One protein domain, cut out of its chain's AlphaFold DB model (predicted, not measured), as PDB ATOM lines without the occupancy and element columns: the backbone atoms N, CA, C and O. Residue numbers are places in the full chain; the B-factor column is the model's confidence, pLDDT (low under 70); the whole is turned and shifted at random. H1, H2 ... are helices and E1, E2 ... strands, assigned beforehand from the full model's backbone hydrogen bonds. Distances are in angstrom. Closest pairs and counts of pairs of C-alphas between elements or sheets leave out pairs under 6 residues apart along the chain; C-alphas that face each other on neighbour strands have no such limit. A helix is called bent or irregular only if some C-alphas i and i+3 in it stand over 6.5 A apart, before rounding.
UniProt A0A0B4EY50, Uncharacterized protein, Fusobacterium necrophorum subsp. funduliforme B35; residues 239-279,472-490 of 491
ATOM      1  N   TRP A 239     168.102 163.263 189.798       88.12
ATOM      2  CA  TRP A 239     168.086 162.283 188.715       88.12
ATOM      3  C   TRP A 239     167.097 162.659 187.606       88.12
ATOM      4  O   TRP A 239     167.425 162.541 186.424       88.12
ATOM      5  N   GLU A 240     165.914 163.155 187.980       89.00
ATOM      6  CA  GLU A 240     164.923 163.670 187.029       89.00
ATOM      7  C   GLU A 240     165.459 164.894 186.280       89.00
ATOM      8  O   GLU A 240     165.314 164.977 185.060       89.00
ATOM      9  N   GLU A 241     166.141 165.797 186.990       90.00
ATOM     10  CA  GLU A 241     166.816 166.956 186.397       90.00
ATOM     11  C   GLU A 241     167.852 166.525 185.350       90.00
ATOM     12  O   GLU A 241     167.832 167.007 184.216       90.00
ATOM     13  N   ALA A 242     168.713 165.560 185.685       89.56
ATOM     14  CA  ALA A 242     169.727 165.050 184.767       89.56
ATOM     15  C   ALA A 242     169.110 164.419 183.508       89.56
ATOM     16  O   ALA A 242     169.554 164.712 182.398       89.56
ATOM     17  N   LEU A 243     168.076 163.582 183.650       89.50
ATOM     18  CA  LEU A 243     167.389 162.986 182.499       89.50
ATOM     19  C   LEU A 243     166.724 164.030 181.610       89.50
ATOM     20  O   LEU A 243     166.800 163.922 180.386       89.50
ATOM     21  N   TYR A 244     166.091 165.031 182.217       89.25
ATOM     22  CA  TYR A 244     165.468 166.121 181.482       89.25
ATOM     23  C   TYR A 244     166.505 166.864 180.630       89.25
ATOM     24  O   TYR A 244     166.314 167.030 179.426       89.25
ATOM     25  N   LEU A 245     167.648 167.219 181.224       89.75
ATOM     26  CA  LEU A 245     168.745 167.870 180.508       89.75
ATOM     27  C   LEU A 245     169.275 167.012 179.350       89.75
ATOM     28  O   LEU A 245     169.554 167.547 178.278       89.75
ATOM     29  N   LEU A 246     169.389 165.692 179.523       89.44
ATOM     30  CA  LEU A 246     169.814 164.791 178.444       89.44
ATOM     31  C   LEU A 246     168.793 164.719 177.307       89.44
ATOM     32  O   LEU A 246     169.175 164.848 176.145       89.44
ATOM     33  N   ALA A 247     167.509 164.566 177.635       88.44
ATOM     34  CA  ALA A 247     166.433 164.512 176.651       88.44
ATOM     35  C   ALA A 247     166.312 165.821 175.857       88.44
ATOM     36  O   ALA A 247     166.038 165.801 174.657       88.44
ATOM     37  N   GLU A 248     166.537 166.969 176.499       87.69
ATOM     38  CA  GLU A 248     166.600 168.248 175.795       87.69
ATOM     39  C   GLU A 248     167.868 168.362 174.942       87.69
ATOM     40  O   GLU A 248     167.796 168.892 173.830       87.69
ATOM     41  N   LYS A 249     169.021 167.853 175.408       85.12
ATOM     42  CA  LYS A 249     170.286 167.917 174.649       85.12
ATOM     43  C   LYS A 249     170.183 167.185 173.315       85.12
ATOM     44  O   LYS A 249     170.744 167.639 172.321       85.12
ATOM     45  N   GLU A 250     169.442 166.076 173.278       85.19
ATOM     46  CA  GLU A 250     169.157 165.344 172.036       85.19
ATOM     47  C   GLU A 250     168.376 166.189 171.019       85.19
ATOM     48  O   GLU A 250     168.544 166.017 169.812       85.19
ATOM     49  N   LYS A 251     167.533 167.118 171.486       87.06
ATOM     50  CA  LYS A 251     166.739 167.998 170.616       87.06
ATOM     51  C   LYS A 251     167.548 169.190 170.121       87.06
ATOM     52  O   LYS A 251     167.373 169.619 168.979       87.06
ATOM     53  N   LYS A 252     168.376 169.776 170.987       82.88
ATOM     54  CA  LYS A 252     169.130 170.998 170.696       82.88
ATOM     55  C   LYS A 252     170.348 171.108 171.604       82.88
ATOM     56  O   LYS A 252     170.273 170.802 172.784       82.88
ATOM     57  N   ASP A 253     171.436 171.653 171.070       79.94
ATOM     58  CA  ASP A 253     172.597 171.999 171.886       79.94
ATOM     59  C   ASP A 253     172.358 173.289 172.695       79.94
ATOM     60  O   ASP A 253     171.843 174.291 172.178       79.94
ATOM     61  N   PHE A 254     172.714 173.263 173.979       83.19
ATOM     62  CA  PHE A 254     172.586 174.391 174.903       83.19
ATOM     63  C   PHE A 254     173.595 174.303 176.047       83.19
ATOM     64  O   PHE A 254     174.166 173.256 176.345       83.19
ATOM     65  N   PHE A 255     173.784 175.436 176.721       81.88
ATOM     66  CA  PHE A 255     174.580 175.518 177.938       81.88
ATOM     67  C   PHE A 255     173.689 175.470 179.169       81.88
ATOM     68  O   PHE A 255     172.611 176.067 179.182       81.88
ATOM     69  N   VAL A 256     174.167 174.782 180.204       84.94
ATOM     70  CA  VAL A 256     173.485 174.691 181.491       84.94
ATOM     71  C   VAL A 256     174.233 175.524 182.507       84.94
ATOM     72  O   VAL A 256     175.440 175.359 182.685       84.94
ATOM     73  N   TYR A 257     173.493 176.396 183.179       83.81
ATOM     74  CA  TYR A 257     174.010 177.259 184.226       83.81
ATOM     75  C   TYR A 257     173.314 176.945 185.544       83.81
ATOM     76  O   TYR A 257     172.103 176.733 185.582       83.81
ATOM     77  N   SER A 258     174.086 176.911 186.624       81.69
ATOM     78  CA  SER A 258     173.601 176.692 187.982       81.69
ATOM     79  C   SER A 258     174.257 177.687 188.934       81.69
ATOM     80  O   SER A 258     175.382 178.127 188.703       81.69
ATOM     81  N   SER A 259     173.547 178.057 190.001       73.69
ATOM     82  CA  SER A 259     174.091 178.856 191.113       73.69
ATOM     83  C   SER A 259     174.981 178.037 192.041       73.69
ATOM     84  O   SER A 259     175.803 178.603 192.748       73.69
ATOM     85  N   SER A 260     174.818 176.713 192.020       72.81
ATOM     86  CA  SER A 260     175.581 175.776 192.841       72.81
ATOM     87  C   SER A 260     176.040 174.604 191.973       72.81
ATOM     88  O   SER A 260     175.664 173.460 192.229       72.81
ATOM     89  N   PRO A 261     176.822 174.848 190.901       73.44
ATOM     90  CA  PRO A 261     177.186 173.793 189.960       73.44
ATOM     91  C   PRO A 261     177.894 172.641 190.681       73.44
ATOM     92  O   PRO A 261     177.641 171.483 190.374       73.44
ATOM     93  N   HIS A 262     178.720 172.936 191.684       68.00
ATOM     94  CA  HIS A 262     179.522 171.963 192.431       68.00
ATOM     95  C   HIS A 262     178.717 171.036 193.350       68.00
ATOM     96  O   HIS A 262     179.208 169.969 193.709       68.00
ATOM     97  N   GLU A 263     177.493 171.422 193.706       72.62
ATOM     98  CA  GLU A 263     176.571 170.579 194.473       72.62
ATOM     99  C   GLU A 263     175.828 169.586 193.569       72.62
ATOM    100  O   GLU A 263     175.176 168.676 194.070       72.62
ATOM    101  N   LYS A 264     175.933 169.739 192.240       79.94
ATOM    102  CA  LYS A 264     175.300 168.839 191.276       79.94
ATOM    103  C   LYS A 264     176.178 167.619 190.995       79.94
ATOM    104  O   LYS A 264     177.294 167.725 190.493       79.94
ATOM    105  N   HIS A 265     175.642 166.437 191.249       81.75
ATOM    106  CA  HIS A 265     176.249 165.122 191.097       81.75
ATOM    107  C   HIS A 265     175.794 164.386 189.827       81.75
ATOM    108  O   HIS A 265     175.867 163.156 189.757       81.75
ATOM    109  N   PHE A 266     175.369 165.103 188.781       84.56
ATOM    110  CA  PHE A 266     174.934 164.489 187.517       84.56
ATOM    111  C   PHE A 266     175.990 163.572 186.890       84.56
ATOM    112  O   PHE A 266     175.645 162.551 186.299       84.56
ATOM    113  N   SER A 267     177.276 163.894 187.048       80.44
ATOM    114  CA  SER A 267     178.392 163.057 186.595       80.44
ATOM    115  C   SER A 267     178.468 161.709 187.316       80.44
ATOM    116  O   SER A 267     178.930 160.743 186.717       80.44
ATOM    117  N   ASN A 268     177.993 161.608 188.562       82.56
ATOM    118  CA  ASN A 268     177.914 160.336 189.284       82.56
ATOM    119  C   ASN A 268     176.783 159.458 188.727       82.56
ATOM    120  O   ASN A 268     176.925 158.238 188.667       82.56
ATOM    121  N   LEU A 269     175.675 160.076 188.306       83.44
ATOM    122  CA  LEU A 269     174.509 159.387 187.741       83.44
ATOM    123  C   LEU A 269     174.733 158.984 186.276       83.44
ATOM    124  O   LEU A 269     174.412 157.863 185.883       83.44
ATOM    125  N   PHE A 270     175.320 159.877 185.473       85.00
ATOM    126  CA  PHE A 270     175.552 159.697 184.037       85.00
ATOM    127  C   PHE A 270     176.975 160.147 183.632       85.00
ATOM    128  O   PHE A 270     177.147 161.174 182.964       85.00
ATOM    129  N   PRO A 271     178.022 159.362 183.963       80.62
ATOM    130  CA  PRO A 271     179.430 159.750 183.777       80.62
ATOM    131  C   PRO A 271     179.856 159.978 182.321       80.62
ATOM    132  O   PRO A 271     180.845 160.663 182.039       80.62
ATOM    133  N   GLN A 272     179.142 159.360 181.377       82.31
ATOM    134  CA  GLN A 272     179.419 159.508 179.949       82.31
ATOM    135  C   GLN A 272     178.808 160.780 179.364       82.31
ATOM    136  O   GLN A 272     179.319 161.279 178.367       82.31
ATOM    137  N   SER A 273     177.781 161.335 180.007       83.50
ATOM    138  CA  SER A 273     176.993 162.428 179.443       83.50
ATOM    139  C   SER A 273     177.262 163.774 180.110       83.50
ATOM    140  O   SER A 273     177.158 164.801 179.443       83.50
ATOM    141  N   PHE A 274     177.653 163.783 181.388       84.19
ATOM    142  CA  PHE A 274     177.978 165.004 182.125       84.19
ATOM    143  C   PHE A 274     179.445 165.068 182.517       84.19
ATOM    144  O   PHE A 274     180.088 164.057 182.806       84.19
ATOM    145  N   ILE A 275     179.963 166.289 182.563       79.38
ATOM    146  CA  ILE A 275     181.235 166.578 183.205       79.38
ATOM    147  C   ILE A 275     180.998 166.836 184.696       79.38
ATOM    148  O   ILE A 275     180.025 167.492 185.059       79.38
ATOM    149  N   ASP A 276     181.894 166.335 185.550       72.88
ATOM    150  CA  ASP A 276     181.872 166.622 186.985       72.88
ATOM    151  C   ASP A 276     182.108 168.120 187.214       72.88
ATOM    152  O   ASP A 276     183.195 168.647 186.982       72.88
ATOM    153  N   SER A 277     181.069 168.819 187.649       67.19
ATOM    154  CA  SER A 277     181.100 170.242 187.977       67.19
ATOM    155  C   SER A 277     181.938 170.524 189.222       67.19
ATOM    156  O   SER A 277     182.513 171.604 189.340       67.19
ATOM    157  N   SER A 278     182.094 169.554 190.126       64.25
ATOM    158  CA  SER A 278     182.983 169.637 191.291       64.25
ATOM    159  C   SER A 278     184.448 169.315 190.967       64.25
ATOM    160  O   SER A 278     185.287 169.380 191.863       64.25
ATOM    161  N   ARG A 279     184.794 169.015 189.702       64.19
ATOM    162  CA  ARG A 279     186.153 168.596 189.296       64.19
ATOM    163  C   ARG A 279     187.249 169.570 189.730       64.19
ATOM    164  O   ARG A 279     188.308 169.146 190.146       64.19
ATOM    165  N   GLU A 472     178.435 170.242 180.339       82.19
ATOM    166  CA  GLU A 472     179.057 170.904 181.479       82.19
ATOM    167  C   GLU A 472     178.017 171.742 182.218       82.19
ATOM    168  O   GLU A 472     177.347 172.570 181.598       82.19
ATOM    169  N   ILE A 473     177.912 171.557 183.536       83.12
ATOM    170  CA  ILE A 473     177.134 172.458 184.389       83.12
ATOM    171  C   ILE A 473     178.046 173.599 184.800       83.12
ATOM    172  O   ILE A 473     179.027 173.401 185.521       83.12
ATOM    173  N   ARG A 474     177.740 174.786 184.295       76.69
ATOM    174  CA  ARG A 474     178.573 175.964 184.472       76.69
ATOM    175  C   ARG A 474     178.038 176.852 185.580       76.69
ATOM    176  O   ARG A 474     176.842 176.900 185.848       76.69
ATOM    177  N   ASP A 475     178.944 177.591 186.195       71.88
ATOM    178  CA  ASP A 475     178.586 178.658 187.120       71.88
ATOM    179  C   ASP A 475     177.975 179.850 186.362       71.88
ATOM    180  O   ASP A 475     178.394 180.147 185.239       71.88
ATOM    181  N   TRP A 476     177.015 180.570 186.947       70.38
ATOM    182  CA  TRP A 476     176.409 181.752 186.313       70.38
ATOM    183  C   TRP A 476     177.424 182.845 185.945       70.38
ATOM    184  O   TRP A 476     177.275 183.496 184.908       70.38
ATOM    185  N   HIS A 477     178.503 183.017 186.709       62.09
ATOM    186  CA  HIS A 477     179.569 183.967 186.382       62.09
ATOM    187  C   HIS A 477     180.330 183.573 185.104       62.09
ATOM    188  O   HIS A 477     180.915 184.438 184.441       62.09
ATOM    189  N   SER A 478     180.292 182.297 184.696       63.78
ATOM    190  CA  SER A 478     180.931 181.825 183.458       63.78
ATOM    191  C   SER A 478     180.311 182.426 182.186       63.78
ATOM    192  O   SER A 478     181.023 182.638 181.199       63.78
ATOM    193  N   VAL A 479     179.026 182.813 182.232       66.88
ATOM    194  CA  VAL A 479     178.307 183.478 181.127       66.88
ATOM    195  C   VAL A 479     179.081 184.706 180.631       66.88
ATOM    196  O   VAL A 479     179.165 184.977 179.428       66.88
ATOM    197  N   MET A 480     179.718 185.434 181.553       58.25
ATOM    198  CA  MET A 480     180.502 186.635 181.255       58.25
ATOM    199  C   MET A 480     181.790 186.330 180.470       58.25
ATOM    200  O   MET A 480     182.265 187.177 179.709       58.25
ATOM    201  N   TYR A 481     182.347 185.121 180.598       53.16
ATOM    202  CA  TYR A 481     183.525 184.689 179.839       53.16
ATOM    203  C   TYR A 481     183.175 184.259 178.406       53.16
ATOM    204  O   TYR A 481     183.989 184.435 177.497       53.16
ATOM    205  N   GLU A 482     181.974 183.735 178.157       54.75
ATOM    206  CA  GLU A 482     181.602 183.168 176.850       54.75
ATOM    207  C   GLU A 482     181.389 184.195 175.743       54.75
ATOM    208  O   GLU A 482     181.702 183.915 174.578       54.75
ATOM    209  N   LYS A 483     180.967 185.423 176.083       50.34
ATOM    210  CA  LYS A 483     180.908 186.538 175.118       50.34
ATOM    211  C   LYS A 483     182.262 186.756 174.406       50.34
ATOM    212  O   LYS A 483     182.288 187.252 173.280       50.34
ATOM    213  N   LYS A 484     183.377 186.306 175.000       41.09
ATOM    214  CA  LYS A 484     184.737 186.330 174.430       41.09
ATOM    215  C   LYS A 484     184.961 185.309 173.303       41.09
ATOM    216  O   LYS A 484     185.706 185.605 172.370       41.09
ATOM    217  N   ARG A 485     184.343 184.118 173.355       35.78
ATOM    218  CA  ARG A 485     184.566 183.043 172.361       35.78
ATOM    219  C   ARG A 485     183.870 183.321 171.030       35.78
ATOM    220  O   ARG A 485     184.474 183.086 169.990       35.78
ATOM    221  N   LYS A 486     182.669 183.913 171.043       37.25
ATOM    222  CA  LYS A 486     181.954 184.267 169.802       37.25
ATOM    223  C   LYS A 486     182.714 185.276 168.929       37.25
ATOM    224  O   LYS A 486     182.604 185.199 167.715       37.25
ATOM    225  N   ARG A 487     183.537 186.166 169.506       37.41
ATOM    226  CA  ARG A 487     184.373 187.100 168.722       37.41
ATOM    227  C   ARG A 487     185.564 186.428 168.019       37.41
ATOM    228  O   ARG A 487     185.974 186.931 166.987       37.41
ATOM    229  N   ARG A 488     186.082 185.292 168.513       31.53
ATOM    230  CA  ARG A 488     187.215 184.575 167.883       31.53
ATOM    231  C   ARG A 488     186.835 183.747 166.652       31.53
ATOM    232  O   ARG A 488     187.720 183.355 165.911       31.53
ATOM    233  N   LEU A 489     185.548 183.460 166.453       30.38
ATOM    234  CA  LEU A 489     185.050 182.716 165.287       30.38
ATOM    235  C   LEU A 489     184.662 183.639 164.115       30.38
ATOM    236  O   LEU A 489     184.330 183.149 163.041       30.38
ATOM    237  N   PHE A 490     184.712 184.959 164.321       30.22
ATOM    238  CA  PHE A 490     184.370 185.986 163.327       30.22
ATOM    239  C   PHE A 490     185.487 187.033 163.120       30.22
ATOM    240  O   PHE A 490     185.233 188.105 162.573       30.22
TER     241      PHE A 490
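AT A GLANCE: This is residues 239 to 279 and 472 to 490 of the 491 residues of an uncharacterized protein of Fusobacterium necrophorum subsp. funduliforme B35 (UniProt A0A0B4EY50). A small body is made of helix H1, the short helix H2 packed on H1's first residues, 239 to 242, and a pair of short strands, E1 and E2; from E2, helix H3 leads away as an arm, and residues 480 to 490 stick out from the body. The printed part has 60 residues, with three named helices and two named strands in the order H1, E1, H2, E2, H3; the two-strand sheet is parallel and the class is mostly helix. The whole is only just loose, close to compact, with a radius of gyration of the C-alphas of 12.7 A, and spans 37 by 25 by 17 A.

IN THESE COORDINATES: H1, residues 239 to 251, begins at C-alpha 239 (168.086, 162.283, 188.715) and is 19.0 A long. E1 is residues 256 to 258, and H2 is residues 266 to 269. E2 is residues 473 to 475. H3, residues 476 to 488, is 21.6 A long and ends at C-alpha 488 (187.215, 184.575, 167.883). H3 is neither bent nor irregular, but only just: C-alphas 480 and 483 are 6.2 A apart.

HOW THE PARTS SIT: H1 touches H2 with residues 239 to 242 alone; the closest C-alphas, of Ala 242 and Phe 266, are 5.9 A apart. E1 and E2 are parallel neighbours at 50 degrees, with N 258 and O 474 at 2.9 A, within hydrogen-bond range. H3 is apart from H1 and H2. O i to N i+4 pairs within range are 8 of 9 in H1 and 1 of 9 in H3, where 7 of 10 O i to N i+3 pairs are; H2 is too short for an i+4 pair.

THE WHOLE: The C-alphas of Trp 239 and Phe 490, the two farthest apart, are 38.4 A apart. Residues 280 to 471 are not printed, and C-alphas 279 and 472 are 10.8 A apart across this cut. Of the links that are printed whole, none is long. The mean pLDDT of the printed part is 73.0; residues 262, 277 to 279 and 477 to 490 are under 70.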